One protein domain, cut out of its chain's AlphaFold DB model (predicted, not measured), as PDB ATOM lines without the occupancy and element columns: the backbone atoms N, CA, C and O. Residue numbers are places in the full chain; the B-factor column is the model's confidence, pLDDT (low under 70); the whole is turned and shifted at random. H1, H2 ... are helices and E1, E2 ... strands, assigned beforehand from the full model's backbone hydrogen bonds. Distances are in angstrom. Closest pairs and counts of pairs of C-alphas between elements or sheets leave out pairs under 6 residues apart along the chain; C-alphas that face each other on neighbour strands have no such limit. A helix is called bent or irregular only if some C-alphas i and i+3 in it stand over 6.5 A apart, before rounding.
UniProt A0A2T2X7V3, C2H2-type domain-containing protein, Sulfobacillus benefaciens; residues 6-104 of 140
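Overview. This is residues 6 to 104 of the 140 residues of the protein "C2H2-type domain-containing protein" of Sulfobacillus benefaciens (UniProt A0A2T2X7V3). A three-stranded sheet has helices H1 and H3 side by side over one face, its other face bare; H4 folds back along H3 on the side away from the sheet, and short H2 sits at one end. The 99 printed residues run H1, H2, E1, E2, E3, H3, H4; the class is mixed, helices and strands. The antiparallel sheet, ordered E1, E2, E3, is a meander, each strand the antiparallel neighbour of the one before. The whole is compact, with a radius of gyration of the C-alphas of 13.1 A and spans of 36 by 34 by 22 A.

Arrangement. E1, residues 36 to 40, and E2, residues 46 to 51, form a hairpin, with N 38 and O 49 at 2.9 A. E2 and E3, residues 56 to 62, form another, with N 48 and O 60 at 2.8 A. H3, residues 70 to 88, is on the sheet at a height of 8.7 A and runs along the strands, 16 degrees from E1 on the local plane. H1, residues 7 to 20, touches H3 at a shallow tilt of 20 degrees, the same way; their closest C-alphas, of Val 18 and Ala 83, are 4.2 A apart. H4, residues 91 to 100, forms a helical hairpin with H3; the closest C-alphas, of Ala 78 and Ala 97, are 5.4 A apart. H4 is not on the sheet. H2, residues 27 to 31, only grazes the sheet and touches residues 84 to 88 of H3, closest at the C-alphas of Ala 28 and Asn 85, 5.0 A. Every O i to N i+4 pair is within hydrogen-bond range in H1, H2 and H4, and 13 of 15 are in H3.

Along the chain. H1 begins at C-alpha 7 (136.530, 123.001, 160.389) and is 19.8 A long. H3 is 26.1 A long, with a kink of 36 degrees near residue 82, and is irregular: C-alphas 84 and 87 are 9.3 A apart. E3 is 16.9 A long, E2 16.2 A and E1 13.1 A. H4, 14.4 A, ends at C-alpha 100 (127.786, 138.130, 162.166).

Size, cuts and confidence. The C-alphas farthest apart, of Thr 23 and Arg 43, are 36.9 A apart. The printed part has no cut and no long link. The mean pLDDT of the printed part is 89.9, and no printed residue is under 70.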
ATOM      1  N   GLN A   6     139.546 119.546 162.063       90.62
ATOM      2  CA  GLN A   6     138.995 120.086 160.818       90.62
ATOM      3  C   GLN A   6     137.845 121.041 161.144       90.62
ATOM      4  O   GLN A   6     137.198 120.922 162.192       90.62
ATOM      5  N   THR A   7     137.543 121.951 160.225       88.81
ATOM      6  CA  THR A   7     136.530 123.001 160.389       88.81
ATOM      7  C   THR A   7     135.142 122.423 160.688       88.81
ATOM      8  O   THR A   7     134.412 122.954 161.526       88.81
ATOM      9  N   TYR A   8     134.799 121.271 160.101       90.62
ATOM     10  CA  TYR A   8     133.569 120.540 160.427       90.62
ATOM     11  C   TYR A   8     133.479 120.152 161.916       90.62
ATOM     12  O   TYR A   8     132.462 120.402 162.571       90.62
ATOM     13  N   TYR A   9     134.549 119.576 162.471       91.75
ATOM     14  CA  TYR A   9     134.587 119.157 163.874       91.75
ATOM     15  C   TYR A   9     134.644 120.344 164.830       91.75
ATOM     16  O   TYR A   9     134.034 120.280 165.894       91.75
ATOM     17  N   LEU A  10     135.301 121.438 164.434       91.44
ATOM     18  CA  LEU A  10     135.255 122.693 165.181       91.44
ATOM     19  C   LEU A  10     133.810 123.188 165.325       91.44
ATOM     20  O   LEU A  10     133.372 123.472 166.436       91.44
ATOM     21  N   ARG A  11     133.044 123.240 164.227       90.19
ATOM     22  CA  ARG A  11     131.634 123.665 164.267       90.19
ATOM     23  C   ARG A  11     130.808 122.783 165.201       90.19
ATOM     24  O   ARG A  11     129.953 123.283 165.930       90.19
ATOM     25  N   LYS A  12     131.040 121.467 165.165       91.31
ATOM     26  CA  LYS A  12     130.364 120.517 166.054       91.31
ATOM     27  C   LYS A  12     130.712 120.794 167.518       91.31
ATOM     28  O   LYS A  12     129.799 120.915 168.322       91.31
ATOM     29  N   LEU A  13     131.998 120.963 167.829       92.62
ATOM     30  CA  LEU A  13     132.475 121.264 169.178       92.62
ATOM     31  C   LEU A  13     131.876 122.566 169.718       92.62
ATOM     32  O   LEU A  13     131.316 122.555 170.805       92.62
ATOM     33  N   ILE A  14     131.945 123.660 168.955       92.62
ATOM     34  CA  ILE A  14     131.407 124.961 169.380       92.62
ATOM     35  C   ILE A  14     129.916 124.845 169.702       92.62
ATOM     36  O   ILE A  14     129.493 125.276 170.765       92.62
ATOM     37  N   ASN A  15     129.125 124.206 168.834       88.75
ATOM     38  CA  ASN A  15     127.703 123.997 169.107       88.75
ATOM     39  C   ASN A  15     127.468 123.184 170.382       88.75
ATOM     40  O   ASN A  15     126.609 123.554 171.172       88.75
ATOM     41  N   THR A  16     128.243 122.117 170.594       90.38
ATOM     42  CA  THR A  16     128.164 121.319 171.821       90.38
ATOM     43  C   THR A  16     128.499 122.144 173.061       90.38
ATOM     44  O   THR A  16     127.827 121.991 174.070       90.38
ATOM     45  N   LEU A  17     129.497 123.028 172.997       91.25
ATOM     46  CA  LEU A  17     129.848 123.898 174.121       91.25
ATOM     47  C   LEU A  17     128.751 124.938 174.402       91.25
ATOM     48  O   LEU A  17     128.417 125.147 175.561       91.25
ATOM     49  N   VAL A  18     128.156 125.536 173.361       90.19
ATOM     50  CA  VAL A  18     127.013 126.463 173.502       90.19
ATOM     51  C   VAL A  18     125.798 125.762 174.115       90.19
ATOM     52  O   VAL A  18     125.088 126.353 174.916       90.19
ATOM     53  N   ASP A  19     125.532 124.508 173.747       86.69
ATOM     54  CA  ASP A  19     124.433 123.754 174.357       86.69
ATOM     55  C   ASP A  19     124.764 123.353 175.802       86.69
ATOM     56  O   ASP A  19     123.903 123.403 176.676       86.69
ATOM     57  N   ALA A  20     126.018 122.984 176.081       86.50
ATOM     58  CA  ALA A  20     126.456 122.591 177.418       86.50
ATOM     59  C   ALA A  20     126.406 123.752 178.424       86.50
ATOM     60  O   ALA A  20     126.053 123.525 179.584       86.50
ATOM     61  N   SER A  21     126.683 124.988 177.987       86.50
ATOM     62  CA  SER A  21     126.595 126.183 178.840       86.50
ATOM     63  C   SER A  21     125.167 126.497 179.309       86.50
ATOM     64  O   SER A  21     124.977 127.340 180.180       86.50
ATOM     65  N   LEU A  22     124.156 125.793 178.789       84.94
ATOM     66  CA  LEU A  22     122.779 125.860 179.279       84.94
ATOM     67  C   LEU A  22     122.526 124.998 180.521       84.94
ATOM     68  O   LEU A  22     121.516 125.174 181.188       84.94
ATOM     69  N   THR A  23     123.375 124.016 180.811       84.12
ATOM     70  CA  THR A  23     123.124 123.025 181.878       84.12
ATOM     71  C   THR A  23     124.295 122.842 182.829       84.12
ATOM     72  O   THR A  23     124.172 122.150 183.836       84.12
ATOM     73  N   SER A  24     125.452 123.401 182.501       85.00
ATOM     74  CA  SER A  24     126.677 123.276 183.281       85.00
ATOM     75  C   SER A  24     127.331 124.643 183.431       85.00
ATOM     76  O   SER A  24     127.164 125.471 182.531       85.00
ATOM     77  N   PRO A  25     128.073 124.879 184.531       86.69
ATOM     78  CA  PRO A  25     128.824 126.112 184.693       86.69
ATOM     79  C   PRO A  25     129.722 126.360 183.485       86.69
ATOM     80  O   PRO A  25     130.378 125.436 182.988       86.69
ATOM     81  N   SER A  26     129.738 127.599 183.010       89.19
ATOM     82  CA  SER A  26     130.635 127.993 181.929       89.19
ATOM     83  C   SER A  26     132.095 127.946 182.397       89.19
ATOM     84  O   SER A  26     132.380 127.973 183.597       89.19
ATOM     85  N   LEU A  27     133.051 127.891 181.462       90.62
ATOM     86  CA  LEU A  27     134.470 127.906 181.832       90.62
ATOM     87  C   LEU A  27     134.806 129.176 182.627       90.62
ATOM     88  O   LEU A  27     135.483 129.085 183.645       90.62
ATOM     89  N   ALA A  28     134.275 130.323 182.197       91.62
ATOM     90  CA  ALA A  28     134.405 131.618 182.861       91.62
ATOM     91  C   ALA A  28     133.844 131.609 184.291       91.62
ATOM     92  O   ALA A  28     134.468 132.136 185.210       91.62
ATOM     93  N   GLU A  29     132.690 130.976 184.507       90.12
ATOM     94  CA  GLU A  29     132.097 130.828 185.839       90.12
ATOM     95  C   GLU A  29     132.954 129.943 186.745       90.12
ATOM     96  O   GLU A  29     133.115 130.262 187.922       90.12
ATOM     97  N   MET A  30     133.553 128.877 186.200       89.88
ATOM     98  CA  MET A  30     134.463 127.999 186.943       89.88
ATOM     99  C   MET A  30     135.753 128.706 187.378       89.88
ATOM    100  O   MET A  30     136.321 128.345 188.407       89.88
ATOM    101  N   VAL A  31     136.224 129.694 186.610       87.94
ATOM    102  CA  VAL A  31     137.420 130.498 186.933       87.94
ATOM    103  C   VAL A  31     137.090 131.889 187.499       87.94
ATOM    104  O   VAL A  31     137.991 132.678 187.782       87.94
ATOM    105  N   HIS A  32     135.802 132.181 187.695       88.62
ATOM    106  CA  HIS A  32     135.246 133.413 188.259       88.62
ATOM    107  C   HIS A  32     135.650 134.729 187.561       88.62
ATOM    108  O   HIS A  32     135.793 135.760 188.220       88.62
ATOM    109  N   HIS A  33     135.810 134.739 186.236       90.56
ATOM    110  CA  HIS A  33     136.047 135.966 185.460       90.56
ATOM    111  C   HIS A  33     135.647 135.797 183.989       90.56
ATOM    112  O   HIS A  33     135.545 134.680 183.494       90.56
ATOM    113  N   HIS A  34     135.445 136.908 183.277       91.94
ATOM    114  CA  HIS A  34     135.126 136.890 181.848       91.94
ATOM    115  C   HIS A  34     136.350 136.490 181.009       91.94
ATOM    116  O   HIS A  34     137.429 137.066 181.163       91.94
ATOM    117  N   LEU A  35     136.168 135.530 180.103       94.38
ATOM    118  CA  LEU A  35     137.220 134.984 179.250       94.38
ATOM    119  C   LEU A  35     137.210 135.619 177.867       94.38
ATOM    120  O   LEU A  35     136.166 135.756 177.226       94.38
ATOM    121  N   GLN A  36     138.405 135.925 177.375       94.44
ATOM    122  CA  GLN A  36     138.616 136.408 176.022       94.44
ATOM    123  C   GLN A  36     138.828 135.233 175.076       94.44
ATOM    124  O   GLN A  36     139.450 134.223 175.415       94.44
ATOM    125  N   VAL A  37     138.313 135.383 173.857       94.62
ATOM    126  CA  VAL A  37     138.562 134.442 172.771       94.62
ATOM    127  C   VAL A  37     139.161 135.208 171.605       94.62
ATOM    128  O   VAL A  37     138.626 136.233 171.180       94.62
ATOM    129  N   GLU A  38     140.259 134.697 171.057       94.50
ATOM    130  CA  GLU A  38     140.878 135.222 169.843       94.50
ATOM    131  C   GLU A  38     140.960 134.151 168.760       94.50
ATOM    132  O   GLU A  38     141.038 132.953 169.042       94.50
ATOM    133  N   TRP A  39     140.959 134.596 167.505       94.00
ATOM    134  CA  TRP A  39     141.240 133.754 166.352       94.00
ATOM    135  C   TRP A  39     142.462 134.291 165.613       94.00
ATOM    136  O   TRP A  39     142.481 135.439 165.170       94.00
ATOM    137  N   ILE A  40     143.469 133.437 165.459       93.00
ATOM    138  CA  ILE A  40     144.723 133.744 164.779       93.00
ATOM    139  C   ILE A  40     144.766 132.939 163.487       93.00
ATOM    140  O   ILE A  40     144.828 131.703 163.496       93.00
ATOM    141  N   ARG A  41     144.772 133.645 162.355       88.88
ATOM    142  CA  ARG A  41     144.941 133.021 161.044       88.88
ATOM    143  C   ARG A  41     146.405 132.662 160.830       88.88
ATOM    144  O   ARG A  41     147.268 133.536 160.790       88.88
ATOM    145  N   GLY A  42     146.687 131.378 160.648       86.31
ATOM    146  CA  GLY A  42     148.027 130.911 160.300       86.31
ATOM    147  C   GLY A  42     148.080 130.284 158.913       86.31
ATOM    148  O   GLY A  42     147.073 129.854 158.355       86.31
ATOM    149  N   ARG A  43     149.292 130.224 158.348       80.19
ATOM    150  CA  ARG A  43     149.530 129.734 156.977       80.19
ATOM    151  C   ARG A  43     149.232 128.241 156.798       80.19
ATOM    152  O   ARG A  43     148.803 127.834 155.728       80.19
ATOM    153  N   ARG A  44     149.500 127.430 157.825       78.69
ATOM    154  CA  ARG A  44     149.248 125.972 157.832       78.69
ATOM    155  C   ARG A  44     148.208 125.553 158.867       78.69
ATOM    156  O   ARG A  44     147.483 124.595 158.648       78.69
ATOM    157  N   LEU A  45     148.162 126.259 159.992       85.88
ATOM    158  CA  LEU A  45     147.266 126.004 161.111       85.88
ATOM    159  C   LEU A  45     146.699 127.343 161.553       85.88
ATOM    160  O   LEU A  45     147.474 128.255 161.825       85.88
ATOM    161  N   SER A  46     145.380 127.464 161.621       91.06
ATOM    162  CA  SER A  46     144.739 128.589 162.310       91.06
ATOM    163  C   SER A  46     144.360 128.169 163.722       91.06
ATOM    164  O   SER A  46     144.173 126.981 163.973       91.06
ATOM    165  N   GLN A  47     144.274 129.110 164.654       93.62
ATOM    166  CA  GLN A  47     144.086 128.794 166.067       93.62
ATOM    167  C   GLN A  47     142.983 129.646 166.677       93.62
ATOM    168  O   GLN A  47     142.898 130.834 166.386       93.62
ATOM    169  N   TYR A  48     142.169 129.039 167.534       94.88
ATOM    170  CA  TYR A  48     141.386 129.762 168.528       94.88
ATOM    171  C   TYR A  48     142.082 129.633 169.870       94.88
ATOM    172  O   TYR A  48     142.493 128.527 170.235       94.88
ATOM    173  N   ARG A  49     142.188 130.733 170.605       95.00
ATOM    174  CA  ARG A  49     142.701 130.729 171.974       95.00
ATOM    175  C   ARG A  49     141.663 131.308 172.907       95.00
ATOM    176  O   ARG A  49     141.035 132.308 172.577       95.00
ATOM    177  N   ILE A  50     141.498 130.648 174.045       94.94
ATOM    178  CA  ILE A  50     140.659 131.070 175.159       94.94
ATOM    179  C   ILE A  50     141.605 131.387 176.305       94.94
ATOM    180  O   ILE A  50     142.397 130.530 176.709       94.94
ATOM    181  N   PHE A  51     141.553 132.619 176.781       94.06
ATOM    182  CA  PHE A  51     142.538 133.154 177.705       94.06
ATOM    183  C   PHE A  51     141.921 134.245 178.579       94.06
ATOM    184  O   PHE A  51     140.875 134.810 178.251       94.06
ATOM    185  N   ASP A  52     142.577 134.531 179.692       91.06
ATOM    186  CA  ASP A  52     142.366 135.757 180.452       91.06
ATOM    187  C   ASP A  52     143.580 136.683 180.316       91.06
ATOM    188  O   ASP A  52     144.465 136.479 179.491       91.06
ATOM    189  N   SER A  53     143.660 137.711 181.155       85.56
ATOM    190  CA  SER A  53     144.794 138.641 181.154       85.56
ATOM    191  C   SER A  53     146.182 138.013 181.401       85.56
ATOM    192  O   SER A  53     147.181 138.703 181.198       85.56
ATOM    193  N   ARG A  54     146.281 136.761 181.873       84.00
ATOM    194  CA  ARG A  54     147.530 136.160 182.376       84.00
ATOM    195  C   ARG A  54     147.834 134.775 181.808       84.00
ATOM    196  O   ARG A  54     149.008 134.412 181.751       84.00
ATOM    197  N   GLU A  55     146.829 134.012 181.396       90.00
ATOM    198  CA  GLU A  55     146.973 132.602 181.051       90.00
ATOM    199  C   GLU A  55     146.083 132.182 179.873       90.00
ATOM    200  O   GLU A  55     144.942 132.616 179.717       90.00
ATOM    201  N   VAL A  56     146.612 131.276 179.045       92.12
ATOM    202  CA  VAL A  56     145.850 130.597 177.993       92.12
ATOM    203  C   VAL A  56     145.304 129.283 178.543       92.12
ATOM    204  O   VAL A  56     146.050 128.317 178.707       92.12
ATOM    205  N   TYR A  57     143.993 129.221 178.759       90.56
ATOM    206  CA  TYR A  57     143.308 128.025 179.255       90.56
ATOM    207  C   TYR A  57     143.134 126.958 178.180       90.56
ATOM    208  O   TYR A  57     143.247 125.761 178.452       90.56
ATOM    209  N   TRP A  58     142.837 127.373 176.946       91.31
ATOM    210  CA  TRP A  58     142.579 126.425 175.869       91.31
ATOM    211  C   TRP A  58     143.021 126.959 174.512       91.31
ATOM    212  O   TRP A  58     142.744 128.097 174.146       91.31
ATOM    213  N   GLU A  59     143.678 126.100 173.736       93.25
ATOM    214  CA  GLU A  59     144.033 126.358 172.346       93.25
ATOM    215  C   GLU A  59     143.429 125.276 171.440       93.25
ATOM    216  O   GLU A  59     143.658 124.076 171.630       93.25
ATOM    217  N   LEU A  60     142.675 125.707 170.430       91.94
ATOM    218  CA  LEU A  60     142.056 124.856 169.418       91.94
ATOM    219  C   LEU A  60     142.705 125.141 168.065       91.94
ATOM    220  O   LEU A  60     142.543 126.218 167.499       91.94
ATOM    221  N   SER A  61     143.430 124.166 167.526       93.50
ATOM    222  CA  SER A  61     144.077 124.292 166.214       93.50
ATOM    223  C   SER A  61     143.182 123.755 165.099       93.50
ATOM    224  O   SER A  61     142.572 122.702 165.265       93.50
ATOM    225  N   VAL A  62     143.150 124.439 163.955       92.25
ATOM    226  CA  VAL A  62     142.343 124.117 162.770       92.25
ATOM    227  C   VAL A  62     143.249 123.957 161.549       92.25
ATOM    228  O   VAL A  62     143.993 124.880 161.211       92.25
ATOM    229  N   ILE A  63     143.196 122.798 160.884       92.12
ATOM    230  CA  ILE A  63     144.151 122.435 159.810       92.12
ATOM    231  C   ILE A  63     143.714 122.816 158.397       92.12
ATOM    232  O   ILE A  63     144.544 123.065 157.530       92.12
ATOM    233  N   ASP A  64     142.413 122.866 158.148       90.69
ATOM    234  CA  ASP A  64     141.826 123.072 156.821       90.69
ATOM    235  C   ASP A  64     141.330 124.511 156.630       90.69
ATOM    236  O   ASP A  64     140.550 124.793 155.726       90.69
ATOM    237  N   ALA A  65     141.802 125.441 157.471       85.38
ATOM    238  CA  ALA A  65     141.216 126.774 157.557       85.38
ATOM    239  C   ALA A  65     141.361 127.634 156.294       85.38
ATOM    240  O   ALA A  65     140.581 128.550 156.051       85.38
ATOM    241  N   HIS A  66     142.349 127.317 155.465       84.75
ATOM    242  CA  HIS A  66     142.589 127.973 154.186       84.75
ATOM    243  C   HIS A  66     141.469 127.729 153.161       84.75
ATOM    244  O   HIS A  66     141.313 128.532 152.248       84.75
ATOM    245  N   GLY A  67     140.700 126.644 153.307       85.25
ATOM    246  CA  GLY A  67     139.609 126.293 152.397       85.25
ATOM    247  C   GLY A  67     138.308 127.060 152.643       85.25
ATOM    248  O   GLY A  67     137.353 126.873 151.894       85.25
ATOM    249  N   TYR A  68     138.244 127.905 153.677       87.50
ATOM    250  CA  TYR A  68     137.022 128.598 154.084       87.50
ATOM    251  C   TYR A  68     137.239 130.109 154.237       87.50
ATOM    252  O   TYR A  68     138.356 130.599 154.402       87.50
ATOM    253  N   THR A  69     136.139 130.858 154.182       89.69
ATOM    254  CA  THR A  69     136.122 132.318 154.338       89.69
ATOM    255  C   THR A  69     136.351 132.745 155.786       89.69
ATOM    256  O   THR A  69     135.814 132.117 156.698       89.69
ATOM    257  N   ASP A  70     136.991 133.895 155.997       89.88
ATOM    258  CA  ASP A  70     137.236 134.450 157.340       89.88
ATOM    259  C   ASP A  70     135.952 134.717 158.128       89.88
ATOM    260  O   ASP A  70     135.927 134.525 159.341       89.88
ATOM    261  N   LEU A  71     134.857 135.056 157.438       90.50
ATOM    262  CA  LEU A  71     133.540 135.231 158.054       90.50
ATOM    263  C   LEU A  71     133.108 133.998 158.863       90.50
ATOM    264  O   LEU A  71     132.571 134.137 159.959       90.50
ATOM    265  N   LEU A  72     133.383 132.792 158.361       89.62
ATOM    266  CA  LEU A  72     133.031 131.544 159.040       89.62
ATOM    267  C   LEU A  72     133.804 131.389 160.357       89.62
ATOM    268  O   LEU A  72     133.250 130.914 161.348       89.62
ATOM    269  N   TYR A  73     135.066 131.824 160.395       90.50
ATOM    270  CA  TYR A  73     135.870 131.790 161.616       90.50
ATOM    271  C   TYR A  73     135.491 132.902 162.590       90.50
ATOM    272  O   TYR A  73     135.457 132.678 163.794       90.50
ATOM    273  N   GLN A  74     135.117 134.080 162.094       92.62
ATOM    274  CA  GLN A  74     134.567 135.136 162.943       92.62
ATOM    275  C   GLN A  74     133.238 134.714 163.584       92.62
ATOM    276  O   GLN A  74     133.023 134.959 164.769       92.62
ATOM    277  N   GLN A  75     132.375 134.025 162.835       91.75
ATOM    278  CA  GLN A  75     131.157 133.411 163.365       91.75
ATOM    279  C   GLN A  75     131.475 132.361 164.436       91.75
ATOM    280  O   GLN A  75     130.874 132.375 165.508       91.75
ATOM    281  N   GLY A  76     132.449 131.481 164.177       92.44
ATOM    282  CA  GLY A  76     132.933 130.519 165.168       92.44
ATOM    283  C   GLY A  76     133.472 131.194 166.431       92.44
ATOM    284  O   GLY A  76     133.162 130.757 167.534       92.44
ATOM    285  N   LEU A  77     134.207 132.295 166.276       94.75
ATOM    286  CA  LEU A  77     134.774 133.078 167.369       94.75
ATOM    287  C   LEU A  77     133.685 133.665 168.272       94.75
ATOM    288  O   LEU A  77     133.756 133.511 169.486       94.75
ATOM    289  N   ALA A  78     132.664 134.288 167.680       93.94
ATOM    290  CA  ALA A  78     131.549 134.860 168.429       93.94
ATOM    291  C   ALA A  78     130.753 133.787 169.191       93.94
ATOM    292  O   ALA A  78     130.449 133.956 170.367       93.94
ATOM    293  N   LEU A  79     130.468 132.647 168.549       93.50
ATOM    294  CA  LEU A  79     129.777 131.536 169.210       93.50
ATOM    295  C   LEU A  79     130.621 130.901 170.320       93.50
ATOM    296  O   LEU A  79     130.080 130.524 171.355       93.50
ATOM    297  N   LEU A  80     131.937 130.784 170.129       95.12
ATOM    298  CA  LEU A  80     132.833 130.242 171.146       95.12
ATOM    299  C   LEU A  80     132.925 131.168 172.365       95.12
ATOM    300  O   LEU A  80     132.913 130.663 173.482       95.12
ATOM    301  N   ALA A  81     132.950 132.490 172.170       94.75
ATOM    302  CA  ALA A  81     132.915 133.464 173.264       94.75
ATOM    303  C   ALA A  81     131.656 133.304 174.129       94.75
ATOM    304  O   ALA A  81     131.752 133.247 175.354       94.75
ATOM    305  N   ILE A  82     130.495 133.129 173.492       93.44
ATOM    306  CA  ILE A  82     129.234 132.821 174.178       93.44
ATOM    307  C   ILE A  82     129.330 131.486 174.927       93.44
ATOM    308  O   ILE A  82     128.953 131.398 176.092       93.44
ATOM    309  N   ALA A  83     129.869 130.452 174.282       93.06
ATOM    310  CA  ALA A  83     129.968 129.118 174.864       93.06
ATOM    311  C   ALA A  83     130.815 129.082 176.146       93.06
ATOM    312  O   ALA A  83     130.430 128.447 177.125       93.06
ATOM    313  N   VAL A  84     131.972 129.751 176.143       95.12
ATOM    314  CA  VAL A  84     132.902 129.723 177.285       95.12
ATOM    315  C   VAL A  84     132.480 130.651 178.414       95.12
ATOM    316  O   VAL A  84     132.809 130.361 179.562       95.12
ATOM    317  N   ASN A  85     131.755 131.733 178.103       94.00
ATOM    318  CA  ASN A  85     131.296 132.698 179.099       94.00
ATOM    319  C   ASN A  85     129.912 132.368 179.674       94.00
ATOM    320  O   ASN A  85     129.661 132.672 180.838       94.00
ATOM    321  N   GLY A  86     129.035 131.691 178.929       91.25
ATOM    322  CA  GLY A  86     127.714 131.280 179.416       91.25
ATOM    323  C   GLY A  86     126.896 132.462 179.939       91.25
ATOM    324  O   GLY A  86     126.626 133.396 179.182       91.25
ATOM    325  N   ALA A  87     126.504 132.447 181.219       85.56
ATOM    326  CA  ALA A  87     125.746 133.553 181.812       85.56
ATOM    327  C   ALA A  87     126.582 134.836 181.989       85.56
ATOM    328  O   ALA A  87     126.018 135.916 182.134       85.56
ATOM    329  N   LEU A  88     127.917 134.744 181.929       89.94
ATOM    330  CA  LEU A  88     128.846 135.882 181.996       89.94
ATOM    331  C   LEU A  88     129.133 136.520 180.627       89.94
ATOM    332  O   LEU A  88     130.144 137.212 180.466       89.94
ATOM    333  N   VAL A  89     128.298 136.260 179.616       90.56
ATOM    334  CA  VAL A  89     128.464 136.876 178.296       90.56
ATOM    335  C   VAL A  89     128.391 138.404 178.405       90.56
ATOM    336  O   VAL A  89     127.539 138.942 179.117       90.56
ATOM    337  N   ALA A  90     129.260 139.122 177.691       90.38
ATOM    338  CA  ALA A  90     129.187 140.577 177.653       90.38
ATOM    339  C   ALA A  90     128.183 141.041 176.579       90.38
ATOM    340  O   ALA A  90     128.063 140.401 175.530       90.38
ATOM    341  N   PRO A  91     127.521 142.203 176.749       90.50
ATOM    342  CA  PRO A  91     126.648 142.766 175.714       90.50
ATOM    343  C   PRO A  91     127.340 142.942 174.353       90.50
ATOM    344  O   PRO A  91     126.724 142.766 173.305       90.50
ATOM    345  N   SER A  92     128.643 143.239 174.347       91.88
ATOM    346  CA  SER A  92     129.440 143.356 173.121       91.88
ATOM    347  C   SER A  92     129.563 142.043 172.347       91.88
ATOM    348  O   SER A  92     129.632 142.072 171.118       91.88
ATOM    349  N   ASP A  93     129.581 140.899 173.035       91.19
ATOM    350  CA  ASP A  93     129.641 139.589 172.381       91.19
ATOM    351  C   ASP A  93     128.311 139.261 171.702       91.19
ATOM    352  O   ASP A  93     128.300 138.726 170.591       91.19
ATOM    353  N   GLU A  94     127.191 139.639 172.327       89.50
ATOM    354  CA  GLU A  94     125.868 139.501 171.717       89.50
ATOM    355  C   GLU A  94     125.731 140.346 170.458       89.50
ATOM    356  O   GLU A  94     125.305 139.841 169.419       89.50
ATOM    357  N   GLU A  95     126.103 141.624 170.530       90.19
ATOM    358  CA  GLU A  95     126.022 142.524 169.379       90.19
ATOM    359  C   GLU A  95     126.917 142.040 168.240       90.19
ATOM    360  O   GLU A  95     126.498 141.997 167.080       90.19
ATOM    361  N   ARG A  96     128.120 141.563 168.568       90.81
ATOM    362  CA  ARG A  96     129.010 140.936 167.593       90.81
ATOM    363  C   ARG A  96     128.379 139.698 166.959       90.81
ATOM    364  O   ARG A  96     128.457 139.538 165.740       90.81
ATOM    365  N   ALA A  97     127.757 138.822 167.748       89.50
ATOM    366  CA  ALA A  97     127.060 137.658 167.216       89.50
ATOM    367  C   ALA A  97     125.912 138.088 166.286       89.50
ATOM    368  O   ALA A  97     125.867 137.648 165.140       89.50
ATOM    369  N   LYS A  98     125.045 139.015 166.704       88.12
ATOM    370  CA  LYS A  98     123.943 139.535 165.870       88.12
ATOM    371  C   LYS A  98     124.438 140.082 164.529       88.12
ATOM    372  O   LYS A  98     123.881 139.741 163.487       88.12
ATOM    373  N   GLN A  99     125.521 140.861 164.534       89.94
ATOM    374  CA  GLN A  99     126.128 141.412 163.316       89.94
ATOM    375  C   GLN A  99     126.678 140.330 162.378       89.94
ATOM    376  O   GLN A  99     126.574 140.454 161.159       89.94
ATOM    377  N   LEU A 100     127.247 139.256 162.934       89.94
ATOM    378  CA  LEU A 100     127.786 138.130 162.166       89.94
ATOM    379  C   LEU A 100     126.702 137.138 161.703       89.94
ATOM    380  O   LEU A 100     126.966 136.315 160.820       89.94
ATOM    381  N   PHE A 101     125.485 137.232 162.250       85.31
ATOM    382  CA  PHE A 101     124.315 136.421 161.902       85.31
ATOM    383  C   PHE A 101     123.080 137.286 161.540       85.31
ATOM    384  O   PHE A 101     121.994 137.054 162.070       85.31
ATOM    385  N   PRO A 102     123.174 138.234 160.584       71.75
ATOM    386  CA  PRO A 102     122.205 139.330 160.425       71.75
ATOM    387  C   PRO A 102     120.810 138.918 159.922       71.75
ATOM    388  O   PRO A 102     119.916 139.749 159.796       71.75
ATOM    389  N   SER A 103     120.598 137.647 159.579       74.12
ATOM    390  CA  SER A 103     119.318 137.150 159.043       74.12
ATOM    391  C   SER A 103     118.956 135.769 159.575       74.12
ATOM    392  O   SER A 103     118.139 135.059 158.987       74.12
ATOM    393  N   ARG A 104     119.624 135.330 160.643       79.25
ATOM    394  CA  ARG A 104     119.439 133.998 161.210       79.25
ATOM    395  C   ARG A 104     119.136 134.136 162.686       79.25
ATOM    396  O   ARG A 104     119.805 134.883 163.390       79.25
TER     397      ARG A 104